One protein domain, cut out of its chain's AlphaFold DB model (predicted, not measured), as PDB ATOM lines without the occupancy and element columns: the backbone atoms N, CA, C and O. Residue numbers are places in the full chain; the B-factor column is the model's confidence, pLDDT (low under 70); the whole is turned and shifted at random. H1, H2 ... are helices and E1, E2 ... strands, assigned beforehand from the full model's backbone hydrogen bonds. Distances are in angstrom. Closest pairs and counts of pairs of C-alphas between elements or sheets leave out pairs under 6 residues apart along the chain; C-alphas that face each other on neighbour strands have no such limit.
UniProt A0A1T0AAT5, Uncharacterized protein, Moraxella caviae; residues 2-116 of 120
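This is residues 2 to 116 of the 120 residues of an uncharacterized protein of Moraxella caviae (UniProt A0A1T0AAT5). A rounded body of six helices, in which those that touch, H1 with H2, H3 with H6 and H5 with H6, stand at large angles to each other, has a small hairpin of two strands, E1 and E2, at one end. H6 runs through the core: H3 crosses it, and H5 meets its first residues. H1 and H2 make a second crossed pair on another side, loosely joined to the rest, while H4 comes close to H1, H5 and H6. The printed part has 115 residues with six named helices and two named strands, in the order H1 H2 H3 H4 H5 E1 E2 H6, the strands antiparallel; the class is mostly helix. The whole is compact, with a radius of gyration of the C-alphas of 14.6 A, and rounded, spanning 40 by 33 by 25 A.

H1, residues 2 to 13, begins at C-alpha 2 (185.371, 92.273, 162.969) and is 16.2 A long. H2, residues 21 to 32, is 16.0 A long. H3, residues 40 to 49, begins at C-alpha 40 (199.597, 101.307, 149.823) and is 14.3 A long. H4, residues 61 to 73, is 18.1 A long, and H5, residues 75 to 84, is 14.3 A long. E1, residues 86 to 88, is 6.3 A long, and E2, residues 94 to 98, is 9.1 A long. H6, residues 101 to 115, is the longest helix at 21.5 A and ends at C-alpha 115 (195.895, 108.548, 140.678).

H1 touches H2, which takes part with residues 24 to 28 alone; the closest C-alphas, of Lys 10 and Ile 24, are 6.8 A apart. They run opposite ways at a steep tilt of 69 degrees, only just short of about perpendicular. H2 and H6 are close but not clearly touching, with the C-alphas of Leu 29 and Lys 103 closest at 6.8 A. H3 touches H6, about perpendicular at 89 degrees; the C-alphas of Tyr 41 and Gly 113 are closest, 4.1 A apart. H3 and H4 are near each other. H5 touches residues 101 to 105 of H6, about perpendicular at 79 degrees, with the C-alphas of Gln 82 and Lys 101 closest at 6.2 A. E1 and E2 form an antiparallel hairpin, with N 87 and O 97 within hydrogen-bond range at 2.8 A. In H1, H2, H3, H4, H5 and H6 every O i to N i+4 pair is within hydrogen-bond range.

The two C-alphas farthest apart, of Gln 53 and Lys 91, are 43.2 A apart. The printed part has no cut. The link from H3 to H4 is long, with 11 residues. The mean pLDDT of the printed part is 92.4; residues 16 to 19 are under 70.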
ATOM      1  N   LEU A   2     184.403  92.109 164.089       86.25
ATOM      2  CA  LEU A   2     185.371  92.273 162.969       86.25
ATOM      3  C   LEU A   2     186.850  92.327 163.393       86.25
ATOM      4  O   LEU A   2     187.689  91.647 162.811       86.25
ATOM      5  N   LEU A   3     187.166  93.097 164.439       88.69
ATOM      6  CA  LEU A   3     188.532  93.159 164.970       88.69
ATOM      7  C   LEU A   3     189.006  91.830 165.543       88.69
ATOM      8  O   LEU A   3     190.182  91.513 165.446       88.69
ATOM      9  N   GLU A   4     188.099  91.055 166.125       89.94
ATOM     10  CA  GLU A   4     188.425  89.738 166.661       89.94
ATOM     11  C   GLU A   4     188.748  88.763 165.529       89.94
ATOM     12  O   GLU A   4     189.741  88.051 165.616       89.94
ATOM     13  N   ILE A   5     187.974  88.785 164.436       88.56
ATOM     14  CA  ILE A   5     188.275  87.983 163.244       88.56
ATOM     15  C   ILE A   5     189.635  88.393 162.676       88.56
ATOM     16  O   ILE A   5     190.464  87.527 162.422       88.56
ATOM     17  N   TYR A   6     189.911  89.696 162.560       88.44
ATOM     18  CA  TYR A   6     191.221  90.181 162.125       88.44
ATOM     19  C   TYR A   6     192.362  89.675 163.022       88.44
ATOM     20  O   TYR A   6     193.354  89.173 162.497       88.44
ATOM     21  N   GLN A   7     192.225  89.760 164.351       88.44
ATOM     22  CA  GLN A   7     193.262  89.292 165.282       88.44
ATOM     23  C   GLN A   7     193.443  87.769 165.241       88.44
ATOM     24  O   GLN A   7     194.567  87.286 165.173       88.44
ATOM     25  N   LYS A   8     192.358  86.996 165.164       89.44
ATOM     26  CA  LYS A   8     192.457  85.535 165.046       89.44
ATOM     27  C   LYS A   8     193.070  85.114 163.714       89.44
ATOM     28  O   LYS A   8     193.986  84.296 163.697       89.44
ATOM     29  N   SER A   9     192.629  85.701 162.598       86.81
ATOM     30  CA  SER A   9     193.267  85.492 161.293       86.81
ATOM     31  C   SER A   9     194.743  85.868 161.355       86.81
ATOM     32  O   SER A   9     195.579  85.168 160.789       86.81
ATOM     33  N   LYS A  10     195.076  86.940 162.086       85.62
ATOM     34  CA  LYS A  10     196.452  87.372 162.274       85.62
ATOM     35  C   LYS A  10     197.322  86.309 162.921       85.62
ATOM     36  O   LYS A  10     198.363  85.984 162.357       85.62
ATOM     37  N   GLU A  11     196.873  85.801 164.057       86.81
ATOM     38  CA  GLU A  11     197.575  84.811 164.871       86.81
ATOM     39  C   GLU A  11     197.782  83.483 164.133       86.81
ATOM     40  O   GLU A  11     198.832  82.864 164.268       86.81
ATOM     41  N   HIS A  12     196.806  83.055 163.327       86.31
ATOM     42  CA  HIS A  12     196.844  81.739 162.680       86.31
ATOM     43  C   HIS A  12     197.588  81.733 161.341       86.31
ATOM     44  O   HIS A  12     198.138  80.706 160.949       86.31
ATOM     45  N   ILE A  13     197.582  82.854 160.615       82.50
ATOM     46  CA  ILE A  13     198.117  82.911 159.246       82.50
ATOM     47  C   ILE A  13     199.564  83.404 159.235       82.50
ATOM     48  O   ILE A  13     200.352  82.949 158.407       82.50
ATOM     49  N   ILE A  14     199.943  84.312 160.139       77.56
ATOM     50  CA  ILE A  14     201.289  84.894 160.125       77.56
ATOM     51  C   ILE A  14     202.149  84.284 161.213       77.56
ATOM     52  O   ILE A  14     201.973  84.531 162.403       77.56
ATOM     53  N   LYS A  15     203.161  83.547 160.765       70.19
ATOM     54  CA  LYS A  15     204.261  83.087 161.605       70.19
ATOM     55  C   LYS A  15     205.290  84.220 161.717       70.19
ATOM     56  O   LYS A  15     205.576  84.892 160.735       70.19
ATOM     57  N   HIS A  16     205.825  84.449 162.915       66.31
ATOM     58  CA  HIS A  16     206.949  85.372 163.173       66.31
ATOM     59  C   HIS A  16     206.721  86.876 162.898       66.31
ATOM     60  O   HIS A  16     207.679  87.638 162.855       66.31
ATOM     61  N   ASN A  17     205.466  87.338 162.821       61.97
ATOM     62  CA  ASN A  17     205.105  88.768 162.822       61.97
ATOM     63  C   ASN A  17     205.625  89.595 161.615       61.97
ATOM     64  O   ASN A  17     205.661  90.825 161.690       61.97
ATOM     65  N   GLU A  18     205.989  88.947 160.503       61.66
ATOM     66  CA  GLU A  18     206.371  89.627 159.257       61.66
ATOM     67  C   GLU A  18     205.164  90.288 158.553       61.66
ATOM     68  O   GLU A  18     204.008  89.941 158.799       61.66
ATOM     69  N   ALA A  19     205.443  91.307 157.727       62.09
ATOM     70  CA  ALA A  19     204.515  92.336 157.238       62.09
ATOM     71  C   ALA A  19     203.074  91.855 156.949       62.09
ATOM     72  O   ALA A  19     202.767  91.218 155.942       62.09
ATOM     73  N   HIS A  20     202.173  92.241 157.855       72.31
ATOM     74  CA  HIS A  20     200.908  91.546 158.102       72.31
ATOM     75  C   HIS A  20     199.669  92.164 157.454       72.31
ATOM     76  O   HIS A  20     198.748  91.477 157.009       72.31
ATOM     77  N   LEU A  21     199.650  93.492 157.409       88.19
ATOM     78  CA  LEU A  21     198.427  94.254 157.206       88.19
ATOM     79  C   LEU A  21     197.773  93.975 155.849       88.19
ATOM     80  O   LEU A  21     196.585  93.662 155.791       88.19
ATOM     81  N   VAL A  22     198.551  94.065 154.767       91.94
ATOM     82  CA  VAL A  22     198.042  93.923 153.396       91.94
ATOM     83  C   VAL A  22     197.561  92.502 153.141       91.94
ATOM     84  O   VAL A  22     196.449  92.313 152.660       91.94
ATOM     85  N   LEU A  23     198.375  91.498 153.480       91.69
ATOM     86  CA  LEU A  23     198.039  90.096 153.238       91.69
ATOM     87  C   LEU A  23     196.717  89.732 153.914       91.69
ATOM     88  O   LEU A  23     195.824  89.168 153.287       91.69
ATOM     89  N   ILE A  24     196.569  90.103 155.182       92.19
ATOM     90  CA  ILE A  24     195.414  89.675 155.967       92.19
ATOM     91  C   ILE A  24     194.170  90.425 155.547       92.19
ATOM     92  O   ILE A  24     193.131  89.808 155.356       92.19
ATOM     93  N   THR A  25     194.268  91.729 155.315       94.44
ATOM     94  CA  THR A  25     193.121  92.481 154.797       94.44
ATOM     95  C   THR A  25     192.702  92.017 153.403       94.44
ATOM     96  O   THR A  25     191.507  91.949 153.143       94.44
ATOM     97  N   LYS A  26     193.631  91.569 152.544       94.56
ATOM     98  CA  LYS A  26     193.293  90.924 151.263       94.56
ATOM     99  C   LYS A  26     192.557  89.597 151.438       94.56
ATOM    100  O   LYS A  26     191.610  89.342 150.702       94.56
ATOM    101  N   ILE A  27     192.948  88.774 152.413       93.19
ATOM    102  CA  ILE A  27     192.225  87.535 152.742       93.19
ATOM    103  C   ILE A  27     190.820  87.865 153.252       93.19
ATOM    104  O   ILE A  27     189.845  87.294 152.775       93.19
ATOM    105  N   LEU A  28     190.697  88.817 154.179       94.25
ATOM    106  CA  LEU A  28     189.401  89.220 154.725       94.25
ATOM    107  C   LEU A  28     188.478  89.798 153.646       94.25
ATOM    108  O   LEU A  28     187.287  89.494 153.635       94.25
ATOM    109  N   LEU A  29     189.026  90.575 152.710       96.38
ATOM    110  CA  LEU A  29     188.295  91.078 151.554       96.38
ATOM    111  C   LEU A  29     187.856  89.947 150.617       96.38
ATOM    112  O   LEU A  29     186.695  89.902 150.226       96.38
ATOM    113  N   GLY A  30     188.773  89.048 150.254       93.12
ATOM    114  CA  GLY A  30     188.522  87.998 149.267       93.12
ATOM    115  C   GLY A  30     187.598  86.887 149.764       93.12
ATOM    116  O   GLY A  30     186.804  86.371 148.986       93.12
ATOM    117  N   VAL A  31     187.683  86.530 151.047       92.69
ATOM    118  CA  VAL A  31     186.884  85.445 151.641       92.69
ATOM    119  C   VAL A  31     185.555  85.961 152.183       92.69
ATOM    120  O   VAL A  31     184.525  85.329 151.973       92.69
ATOM    121  N   PHE A  32     185.566  87.095 152.889       92.38
ATOM    122  CA  PHE A  32     184.385  87.567 153.616       92.38
ATOM    123  C   PHE A  32     183.798  88.877 153.091       92.38
ATOM    124  O   PHE A  32     182.646  89.183 153.383       92.38
ATOM    125  N   GLY A  33     184.569  89.686 152.362       93.25
ATOM    126  CA  GLY A  33     184.058  90.914 151.757       93.25
ATOM    127  C   GLY A  33     183.685  92.029 152.738       93.25
ATOM    128  O   GLY A  33     182.930  92.921 152.355       93.25
ATOM    129  N   PHE A  34     184.173  92.008 153.985       92.75
ATOM    130  CA  PHE A  34     183.775  92.986 155.012       92.75
ATOM    131  C   PHE A  34     184.823  94.063 155.342       92.75
ATOM    132  O   PHE A  34     184.500  95.039 156.015       92.75
ATOM    133  N   VAL A  35     186.082  93.898 154.917       94.38
ATOM    134  CA  VAL A  35     187.187  94.836 155.191       94.38
ATOM    135  C   VAL A  35     187.944  95.071 153.881       94.38
ATOM    136  O   VAL A  35     188.353  94.083 153.275       94.38
ATOM    137  N   PRO A  36     188.131  96.329 153.435       97.12
ATOM    138  CA  PRO A  36     188.967  96.656 152.276       97.12
ATOM    139  C   PRO A  36     190.416  96.190 152.451       97.12
ATOM    140  O   PRO A  36     190.879  96.034 153.584       97.12
ATOM    141  N   ALA A  37     191.163  96.019 151.361       96.25
ATOM    142  CA  ALA A  37     192.582  95.707 151.450       96.25
ATOM    143  C   ALA A  37     193.362  96.967 151.842       96.25
ATOM    144  O   ALA A  37     193.363  97.970 151.136       96.25
ATOM    145  N   PHE A  38     194.083  96.916 152.960       95.50
ATOM    146  CA  PHE A  38     194.893  98.035 153.453       95.50
ATOM    147  C   PHE A  38     196.244  98.077 152.722       95.50
ATOM    148  O   PHE A  38     197.304  98.095 153.344       95.50
ATOM    149  N   ASP A  39     196.218  98.056 151.389       94.62
ATOM    150  CA  ASP A  39     197.412  98.247 150.572       94.62
ATOM    151  C   ASP A  39     197.868  99.714 150.546       94.62
ATOM    152  O   ASP A  39     197.255 100.603 151.145       94.62
ATOM    153  N   ARG A  40     198.993  99.971 149.870       93.88
ATOM    154  CA  ARG A  40     199.597 101.307 149.823       93.88
ATOM    155  C   ARG A  40     198.663 102.365 149.229       93.88
ATOM    156  O   ARG A  40     198.681 103.492 149.720       93.88
ATOM    157  N   TYR A  41     197.868 102.025 148.214       96.06
ATOM    158  CA  TYR A  41     197.018 102.983 147.515       96.06
ATOM    159  C   TYR A  41     195.755 103.258 148.316       96.06
ATOM    160  O   TYR A  41     195.484 104.423 148.601       96.06
ATOM    161  N   PHE A  42     195.078 102.214 148.805       97.12
ATOM    162  CA  PHE A  42     193.934 102.377 149.699       97.12
ATOM    163  C   PHE A  42     194.307 103.200 150.940       97.12
ATOM    164  O   PHE A  42     193.654 104.193 151.263       97.12
ATOM    165  N   CYS A  43     195.409 102.845 151.612       95.69
ATOM    166  CA  CYS A  43     195.857 103.567 152.803       95.69
ATOM    167  C   CYS A  43     196.273 105.007 152.492       95.69
ATOM    168  O   CYS A  43     196.140 105.879 153.347       95.69
ATOM    169  N   SER A  44     196.830 105.282 151.308       94.56
ATOM    170  CA  SER A  44     197.110 106.658 150.890       94.56
ATOM    171  C   SER A  44     195.810 107.431 150.693       94.56
ATOM    172  O   SER A  44     195.665 108.504 151.268       94.56
ATOM    173  N   ALA A  45     194.859 106.873 149.941       96.62
ATOM    174  CA  ALA A  45     193.581 107.510 149.632       96.62
ATOM    175  C   ALA A  45     192.814 107.877 150.895       96.62
ATOM    176  O   ALA A  45     192.450 109.027 151.097       96.62
ATOM    177  N   PHE A  46     192.646 106.926 151.807       96.50
ATOM    178  CA  PHE A  46     191.875 107.155 153.021       96.50
ATOM    179  C   PHE A  46     192.594 108.053 154.042       96.50
ATOM    180  O   PHE A  46     191.941 108.717 154.852       96.50
ATOM    181  N   ARG A  47     193.929 108.162 153.982       95.06
ATOM    182  CA  ARG A  47     194.659 109.221 154.704       95.06
ATOM    183  C   ARG A  47     194.364 110.596 154.124       95.06
ATOM    184  O   ARG A  47     194.103 111.512 154.890       95.06
ATOM    185  N   ASP A  48     194.366 110.729 152.806       95.25
ATOM    186  CA  ASP A  48     194.071 111.997 152.144       95.25
ATOM    187  C   ASP A  48     192.609 112.437 152.360       95.25
ATOM    188  O   ASP A  48     192.359 113.538 152.844       95.25
ATOM    189  N   ILE A  49     191.650 111.525 152.165       95.38
ATOM    190  CA  ILE A  49     190.210 111.746 152.401       95.38
ATOM    191  C   ILE A  49     189.936 112.146 153.858       95.38
ATOM    192  O   ILE A  49     189.117 113.022 154.130       95.38
ATOM    193  N   SER A  50     190.653 111.548 154.814       94.00
ATOM    194  CA  SER A  50     190.568 111.929 156.232       94.00
ATOM    195  C   SER A  50     191.369 113.186 156.589       94.00
ATOM    196  O   SER A  50     191.526 113.491 157.771       94.00
ATOM    197  N   LYS A  51     191.914 113.914 155.606       92.69
ATOM    198  CA  LYS A  51     192.776 115.093 155.799       92.69
ATOM    199  C   LYS A  51     193.951 114.816 156.745       92.69
ATOM    200  O   LYS A  51     194.319 115.650 157.567       92.69
ATOM    201  N   ASN A  52     194.526 113.619 156.645       87.56
ATOM    202  CA  ASN A  52     195.593 113.082 157.493       87.56
ATOM    203  C   ASN A  52     195.261 112.991 158.995       87.56
ATOM    204  O   ASN A  52     196.162 112.772 159.804       87.56
ATOM    205  N   GLN A  53     193.987 113.096 159.383       83.19
ATOM    206  CA  GLN A  53     193.562 112.938 160.779       83.19
ATOM    207  C   GLN A  53     193.535 111.467 161.212       83.19
ATOM    208  O   GLN A  53     193.613 111.166 162.402       83.19
ATOM    209  N   MET A  54     193.454 110.539 160.253       84.25
ATOM    210  CA  MET A  54     193.332 109.110 160.523       84.25
ATOM    211  C   MET A  54     194.559 108.335 160.058       84.25
ATOM    212  O   MET A  54     194.927 108.320 158.883       84.25
ATOM    213  N   GLY A  55     195.175 107.610 160.990       77.31
ATOM    214  CA  GLY A  55     196.261 106.687 160.687       77.31
ATOM    215  C   GLY A  55     195.745 105.385 160.074       77.31
ATOM    216  O   GLY A  55     195.495 104.427 160.800       77.31
ATOM    217  N   PHE A  56     195.666 105.293 158.744       90.69
ATOM    218  CA  PHE A  56     195.448 104.023 158.028       90.69
ATOM    219  C   PHE A  56     196.739 103.189 157.965       90.69
ATOM    220  O   PHE A  56     197.255 102.875 156.901       90.69
ATOM    221  N   ARG A  57     197.315 102.890 159.137       86.50
ATOM    222  CA  ARG A  57     198.534 102.070 159.294       86.50
ATOM    223  C   ARG A  57     198.261 100.695 159.905       86.50
ATOM    224  O   ARG A  57     199.168  99.877 159.978       86.50
ATOM    225  N   ALA A  58     197.041 100.459 160.382       89.44
ATOM    226  CA  ALA A  58     196.602  99.199 160.970       89.44
ATOM    227  C   ALA A  58     195.073  99.095 160.908       89.44
ATOM    228  O   ALA A  58     194.391 100.119 160.870       89.44
ATOM    229  N   VAL A  59     194.540  97.871 160.975       90.88
ATOM    230  CA  VAL A  59     193.108  97.649 161.211       90.88
ATOM    231  C   VAL A  59     192.826  97.824 162.704       90.88
ATOM    232  O   VAL A  59     193.273  97.027 163.528       90.88
ATOM    233  N   ASN A  60     192.095  98.872 163.071       92.25
ATOM    234  CA  ASN A  60     191.680  99.153 164.445       92.25
ATOM    235  C   ASN A  60     190.258  99.741 164.482       92.25
ATOM    236  O   ASN A  60     189.623  99.937 163.447       92.25
ATOM    237  N   LYS A  61     189.728 100.002 165.685       92.81
ATOM    238  CA  LYS A  61     188.370 100.556 165.848       92.81
ATOM    239  C   LYS A  61     188.199 101.862 165.077       92.81
ATOM    240  O   LYS A  61     187.188 102.038 164.411       92.81
ATOM    241  N   THR A  62     189.194 102.738 165.142       93.25
ATOM    242  CA  THR A  62     189.163 104.064 164.528       93.25
ATOM    243  C   THR A  62     189.140 103.960 163.001       93.25
ATOM    244  O   THR A  62     188.267 104.545 162.369       93.25
ATOM    245  N   SER A  63     190.020 103.154 162.393       94.69
ATOM    246  CA  SER A  63     190.043 102.960 160.935       94.69
ATOM    247  C   SER A  63     188.757 102.312 160.418       94.69
ATOM    248  O   SER A  63     188.235 102.717 159.385       94.69
ATOM    249  N   LEU A  64     188.223 101.319 161.139       95.12
ATOM    250  CA  LEU A  64     186.966 100.662 160.771       95.12
ATOM    251  C   LEU A  64     185.770 101.603 160.909       95.12
ATOM    252  O   LEU A  64     184.897 101.601 160.046       95.12
ATOM    253  N   LYS A  65     185.745 102.425 161.964       95.31
ATOM    254  CA  LYS A  65     184.702 103.432 162.156       95.31
ATOM    255  C   LYS A  65     184.722 104.463 161.030       95.31
ATOM    256  O   LYS A  65     183.680 104.730 160.454       95.31
ATOM    257  N   PHE A  66     185.899 104.933 160.626       97.00
ATOM    258  CA  PHE A  66     186.001 105.858 159.497       97.00
ATOM    259  C   PHE A  66     185.505 105.243 158.181       97.00
ATOM    260  O   PHE A  66     184.811 105.907 157.421       97.00
ATOM    261  N   ILE A  67     185.817 103.971 157.904       97.00
ATOM    262  CA  ILE A  67     185.295 103.278 156.711       97.00
ATOM    263  C   ILE A  67     183.766 103.160 156.775       97.00
ATOM    264  O   ILE A  67     183.097 103.340 155.760       97.00
ATOM    265  N   GLN A  68     183.207 102.888 157.958       96.81
ATOM    266  CA  GLN A  68     181.759 102.884 158.164       96.81
ATOM    267  C   GLN A  68     181.151 104.269 157.905       96.81
ATOM    268  O   GLN A  68     180.141 104.354 157.213       96.81
ATOM    269  N   ASP A  69     181.756 105.332 158.430       97.44
ATOM    270  CA  ASP A  69     181.268 106.705 158.257       97.44
ATOM    271  C   ASP A  69     181.359 107.137 156.786       97.44
ATOM    272  O   ASP A  69     180.417 107.717 156.251       97.44
ATOM    273  N   PHE A  70     182.445 106.771 156.098       97.75
ATOM    274  CA  PHE A  70     182.591 106.957 154.655       97.75
ATOM    275  C   PHE A  70     181.491 106.225 153.879       97.75
ATOM    276  O   PHE A  70     180.896 106.803 152.973       97.75
ATOM    277  N   TYR A  71     181.192 104.975 154.243       98.12
ATOM    278  CA  TYR A  71     180.089 104.234 153.636       98.12
ATOM    279  C   TYR A  71     178.746 104.934 153.866       98.12
ATOM    280  O   TYR A  71     178.007 105.132 152.914       98.12
ATOM    281  N   GLN A  72     178.441 105.339 155.100       98.38
ATOM    282  CA  GLN A  72     177.175 105.997 155.439       98.38
ATOM    283  C   GLN A  72     176.997 107.321 154.690       98.38
ATOM    284  O   GLN A  72     175.913 107.598 154.186       98.38
ATOM    285  N   ALA A  73     178.065 108.112 154.569       98.38
ATOM    286  CA  ALA A  73     178.040 109.377 153.841       98.38
ATOM    287  C   ALA A  73     177.822 109.206 152.325       98.38
ATOM    288  O   ALA A  73     177.294 110.112 151.689       98.38
ATOM    289  N   ASN A  74     178.197 108.055 151.758       98.25
ATOM    290  CA  ASN A  74     178.102 107.755 150.323       98.25
ATOM    291  C   ASN A  74     177.203 106.537 150.056       98.25
ATOM    292  O   ASN A  74     177.399 105.803 149.085       98.25
ATOM    293  N   GLN A  75     176.245 106.277 150.952       98.38
ATOM    294  CA  GLN A  75     175.533 105.004 150.990       98.38
ATOM    295  C   GLN A  75     174.782 104.731 149.689       98.38
ATOM    296  O   GLN A  75     174.861 103.622 149.174       98.38
ATOM    297  N   GLN A  76     174.071 105.736 149.175       98.25
ATOM    298  CA  GLN A  76     173.272 105.596 147.963       98.25
ATOM    299  C   GLN A  76     174.138 105.150 146.778       98.25
ATOM    300  O   GLN A  76     173.862 104.118 146.179       98.25
ATOM    301  N   GLU A  77     175.226 105.869 146.497       98.19
ATOM    302  CA  GLU A  77     176.113 105.575 145.366       98.19
ATOM    303  C   GLU A  77     176.789 104.202 145.508       98.19
ATOM    304  O   GLU A  77     176.847 103.423 144.557       98.19
ATOM    305  N   ILE A  78     177.253 103.855 146.714       98.25
ATOM    306  CA  ILE A  78     177.880 102.551 146.967       98.25
ATOM    307  C   ILE A  78     176.862 101.412 146.826       98.25
ATOM    308  O   ILE A  78     177.200 100.363 146.274       98.25
ATOM    309  N   ASP A  79     175.637 101.594 147.322       98.00
ATOM    310  CA  ASP A  79     174.582 100.584 147.246       98.00
ATOM    311  C   ASP A  79     174.100 100.394 145.796       98.00
ATOM    312  O   ASP A  79     173.921  99.254 145.368       98.00
ATOM    313  N   GLU A  80     173.965 101.472 145.019       97.81
ATOM    314  CA  GLU A  80     173.636 101.426 143.586       97.81
ATOM    315  C   GLU A  80     174.728 100.701 142.780       97.81
ATOM    316  O   GLU A  80     174.435  99.761 142.032       97.81
ATOM    317  N   LEU A  81     176.004 101.051 142.989       96.88
ATOM    318  CA  LEU A  81     177.137 100.366 142.355       96.88
ATOM    319  C   LEU A  81     177.184  98.883 142.727       96.88
ATOM    320  O   LEU A  81     177.411  98.028 141.870       96.88
ATOM    321  N   GLN A  82     176.953  98.559 144.001       96.38
ATOM    322  CA  GLN A  82     176.930  97.178 144.461       96.38
ATOM    323  C   GLN A  82     175.828  96.368 143.770       96.38
ATOM    324  O   GLN A  82     176.069  95.216 143.403       96.38
ATOM    325  N   GLN A  83     174.636  96.937 143.593       95.94
ATOM    326  CA  GLN A  83     173.510  96.259 142.944       95.94
ATOM    327  C   GLN A  83     173.767  96.007 141.451       95.94
ATOM    328  O   GLN A  83     173.361  94.970 140.930       95.94
ATOM    329  N   GLY A  84     174.484  96.912 140.776       94.81
ATOM    330  CA  GLY A  84     174.820  96.786 139.355       94.81
ATOM    331  C   GLY A  84     176.052  95.928 139.038       94.81
ATOM    332  O   GLY A  84     176.261  95.567 137.880       94.81
ATOM    333  N   LEU A  85     176.884  95.595 140.033       95.06
ATOM    334  CA  LEU A  85     178.153  94.891 139.828       95.06
ATOM    335  C   LEU A  85     178.108  93.445 140.322       95.06
ATOM    336  O   LEU A  85     177.972  93.173 141.516       95.06
ATOM    337  N   PHE A  86     178.326  92.520 139.388       96.31
ATOM    338  CA  PHE A  86     178.320  91.079 139.625       96.31
ATOM    339  C   PHE A  86     179.727  90.489 139.531       96.31
ATOM    340  O   PHE A  86     180.516  90.836 138.646       96.31
ATOM    341  N   VAL A  87     180.037  89.562 140.437       94.44
ATOM    342  CA  VAL A  87     181.220  88.701 140.366       94.44
ATOM    343  C   VAL A  87     181.144  87.894 139.081       94.44
ATOM    344  O   VAL A  87     180.076  87.402 138.724       94.44
ATOM    345  N   LYS A  88     182.268  87.768 138.379       95.50
ATOM    346  CA  LYS A  88     182.362  86.996 137.140       95.50
ATOM    347  C   LYS A  88     182.912  85.606 137.425       95.50
ATOM    348  O   LYS A  88     183.803  85.460 138.262       95.50
ATOM    349  N   ASP A  89     182.392  84.607 136.727       95.50
ATOM    350  CA  ASP A  89     182.958  83.263 136.735       95.50
ATOM    351  C   ASP A  89     184.285  83.210 135.955       95.50
ATOM    352  O   ASP A  89     184.739  84.193 135.362       95.50
ATOM    353  N   PHE A  90     184.915  82.035 135.918       95.00
ATOM    354  CA  PHE A  90     186.175  81.839 135.194       95.00
ATOM    355  C   PHE A  90     186.064  82.025 133.673       95.00
ATOM    356  O   PHE A  90     187.083  82.166 133.003       95.00
ATOM    357  N   LYS A  91     184.847  82.037 133.119       96.31
ATOM    358  CA  LYS A  91     184.572  82.305 131.701       96.31
ATOM    359  C   LYS A  91     184.255  83.785 131.448       96.31
ATOM    360  O   LYS A  91     183.985  84.161 130.313       96.31
ATOM    361  N   GLY A  92     184.282  84.624 132.486       94.12
ATOM    362  CA  GLY A  92     183.970  86.049 132.410       94.12
ATOM    363  C   GLY A  92     182.473  86.372 132.428       94.12
ATOM    364  O   GLY A  92     182.114  87.544 132.291       94.12
ATOM    365  N   SER A  93     181.607  85.372 132.616       96.25
ATOM    366  CA  SER A  93     180.156  85.558 132.671       96.25
ATOM    367  C   SER A  93     179.731  86.060 134.054       96.25
ATOM    368  O   SER A  93     180.279  85.594 135.056       96.25
ATOM    369  N   PRO A  94     178.773  87.000 134.151       95.44
ATOM    370  CA  PRO A  94     178.223  87.420 135.436       95.44
ATOM    371  C   PRO A  94     177.630  86.237 136.211       95.44
ATOM    372  O   PRO A  94     176.906  85.416 135.652       95.44
ATOM    373  N   THR A  95     177.924  86.167 137.504       95.81
ATOM    374  CA  THR A  95     177.284  85.251 138.457       95.81
ATOM    375  C   THR A  95     176.113  85.947 139.152       95.81
ATOM    376  O   THR A  95     175.862  87.131 138.941       95.81
ATOM    377  N   THR A  96     175.413  85.234 140.032       94.88
ATOM    378  CA  THR A  96     174.369  85.812 140.894       94.88
ATOM    379  C   THR A  96     174.926  86.573 142.101       94.88
ATOM    380  O   THR A  96     174.162  87.199 142.830       94.88
ATOM    381  N   LEU A  97     176.238  86.512 142.342       94.25
ATOM    382  CA  LEU A  97     176.871  87.174 143.475       94.25
ATOM    383  C   LEU A  97     177.238  88.604 143.101       94.25
ATOM    384  O   LEU A  97     177.957  88.834 142.130       94.25
ATOM    385  N   ASN A  98     176.806  89.564 143.909       95.75
ATOM    386  CA  ASN A  98     177.274  90.934 143.791       95.75
ATOM    387  C   ASN A  98     178.635  91.131 144.461       95.75
ATOM    388  O   ASN A  98     179.022  90.410 145.384       95.75
ATOM    389  N   TYR A  99     179.349  92.162 144.019       95.50
ATOM    390  CA  TYR A  99     180.537  92.635 144.720       95.50
ATOM    391  C   TYR A  99     180.163  93.115 146.133       95.50
ATOM    392  O   TYR A  99     179.259  93.931 146.268       95.50
ATOM    393  N   PRO A 100     180.850  92.686 147.206       96.62
ATOM    394  CA  PRO A 100     180.588  93.220 148.541       96.62
ATOM    395  C   PRO A 100     180.825  94.736 148.610       96.62
ATOM    396  O   PRO A 100     181.719  95.259 147.947       96.62
ATOM    397  N   LYS A 101     180.108  95.450 149.488       97.44
ATOM    398  CA  LYS A 101     180.279  96.909 149.668       97.44
ATOM    399  C   LYS A 101     181.717  97.287 150.025       97.44
ATOM    400  O   LYS A 101     182.260  98.242 149.478       97.44
ATOM    401  N   ALA A 102     182.384  96.488 150.864       97.38
ATOM    402  CA  ALA A 102     183.796  96.711 151.174       97.38
ATOM    403  C   ALA A 102     184.695  96.570 149.937       97.38
ATOM    404  O   ALA A 102     185.731  97.223 149.875       97.38
ATOM    405  N   LYS A 103     184.300  95.763 148.942       97.56
ATOM    406  CA  LYS A 103     185.029  95.636 147.680       97.56
ATOM    407  C   LYS A 103     184.830  96.845 146.766       97.56
ATOM    408  O   LYS A 103     185.787  97.254 146.118       97.56
ATOM    409  N   ILE A 104     183.644  97.452 146.754       98.00
ATOM    410  CA  ILE A 104     183.415  98.728 146.054       98.00
ATOM    411  C   ILE A 104     184.285  99.834 146.667       98.00
ATOM    412  O   ILE A 104     185.019 100.519 145.956       98.00
ATOM    413  N   ILE A 105     184.285  99.939 147.998       98.25
ATOM    414  CA  ILE A 105     185.104 100.907 148.743       98.25
ATOM    415  C   ILE A 105     186.608 100.663 148.517       98.25
ATOM    416  O   ILE A 105     187.369 101.609 148.327       98.25
ATOM    417  N   ASP A 106     187.036  99.398 148.503       98.06
ATOM    418  CA  ASP A 106     188.402  98.983 148.165       98.06
ATOM    419  C   ASP A 106     188.816  99.450 146.765       98.06
ATOM    420  O   ASP A 106     189.859 100.082 146.615       98.06
ATOM    421  N   MET A 107     187.980  99.202 145.752       97.44
ATOM    422  CA  MET A 107     188.248  99.615 144.370       97.44
ATOM    423  C   MET A 107     188.350 101.136 144.235       97.44
ATOM    424  O   MET A 107     189.270 101.629 143.581       97.44
ATOM    425  N   TYR A 108     187.451 101.875 144.890       97.94
ATOM    426  CA  TYR A 108     187.508 103.334 144.935       97.94
ATOM    427  C   TYR A 108     188.813 103.825 145.575       97.94
ATOM    428  O   TYR A 108     189.550 104.605 144.968       97.94
ATOM    429  N   GLY A 109     189.142 103.328 146.773       97.69
ATOM    430  CA  GLY A 109     190.355 103.718 147.491       97.69
ATOM    431  C   GLY A 109     191.631 103.376 146.721       97.69
ATOM    432  O   GLY A 109     192.566 104.174 146.690       97.69
ATOM    433  N   PHE A 110     191.660 102.225 146.051       97.38
ATOM    434  CA  PHE A 110     192.765 101.839 145.182       97.38
ATOM    435  C   PHE A 110     192.930 102.818 144.015       97.38
ATOM    436  O   PHE A 110     194.023 103.339 143.810       97.38
ATOM    437  N   GLN A 111     191.854 103.105 143.274       97.75
ATOM    438  CA  GLN A 111     191.913 103.970 142.093       97.75
ATOM    439  C   GLN A 111     192.269 105.415 142.459       97.75
ATOM    440  O   GLN A 111     193.117 106.022 141.804       97.75
ATOM    441  N   TYR A 112     191.668 105.951 143.525       96.94
ATOM    442  CA  TYR A 112     192.005 107.272 144.051       96.94
ATOM    443  C   TYR A 112     193.484 107.333 144.453       96.94
ATOM    444  O   TYR A 112     194.209 108.246 144.066       96.94
ATOM    445  N   GLY A 113     193.959 106.320 145.186       96.31
ATOM    446  CA  GLY A 113     195.343 106.228 145.638       96.31
ATOM    447  C   GLY A 113     196.362 106.088 144.513       96.31
ATOM    448  O   GLY A 113     197.446 106.662 144.603       96.31
ATOM    449  N   LEU A 114     196.017 105.350 143.459       96.06
ATOM    450  CA  LEU A 114     196.845 105.177 142.269       96.06
ATOM    451  C   LEU A 114     197.002 106.491 141.493       96.06
ATOM    452  O   LEU A 114     198.088 106.785 141.005       96.06
ATOM    453  N   ASN A 115     195.929 107.282 141.413       95.75
ATOM    454  CA  ASN A 115     195.895 108.548 140.678       95.75
ATOM    455  C   ASN A 115     196.520 109.721 141.446       95.75
ATOM    456  O   ASN A 115     196.679 110.805 140.882       95.75
ATOM    457  N   MET A 116     196.862 109.544 142.725       91.44
ATOM    458  CA  MET A 116     197.501 110.605 143.493       91.44
ATOM    459  C   MET A 116     198.930 110.875 143.006       91.44
ATOM    460  O   MET A 116     199.702 109.929 142.790       91.44
TER     461      MET A 116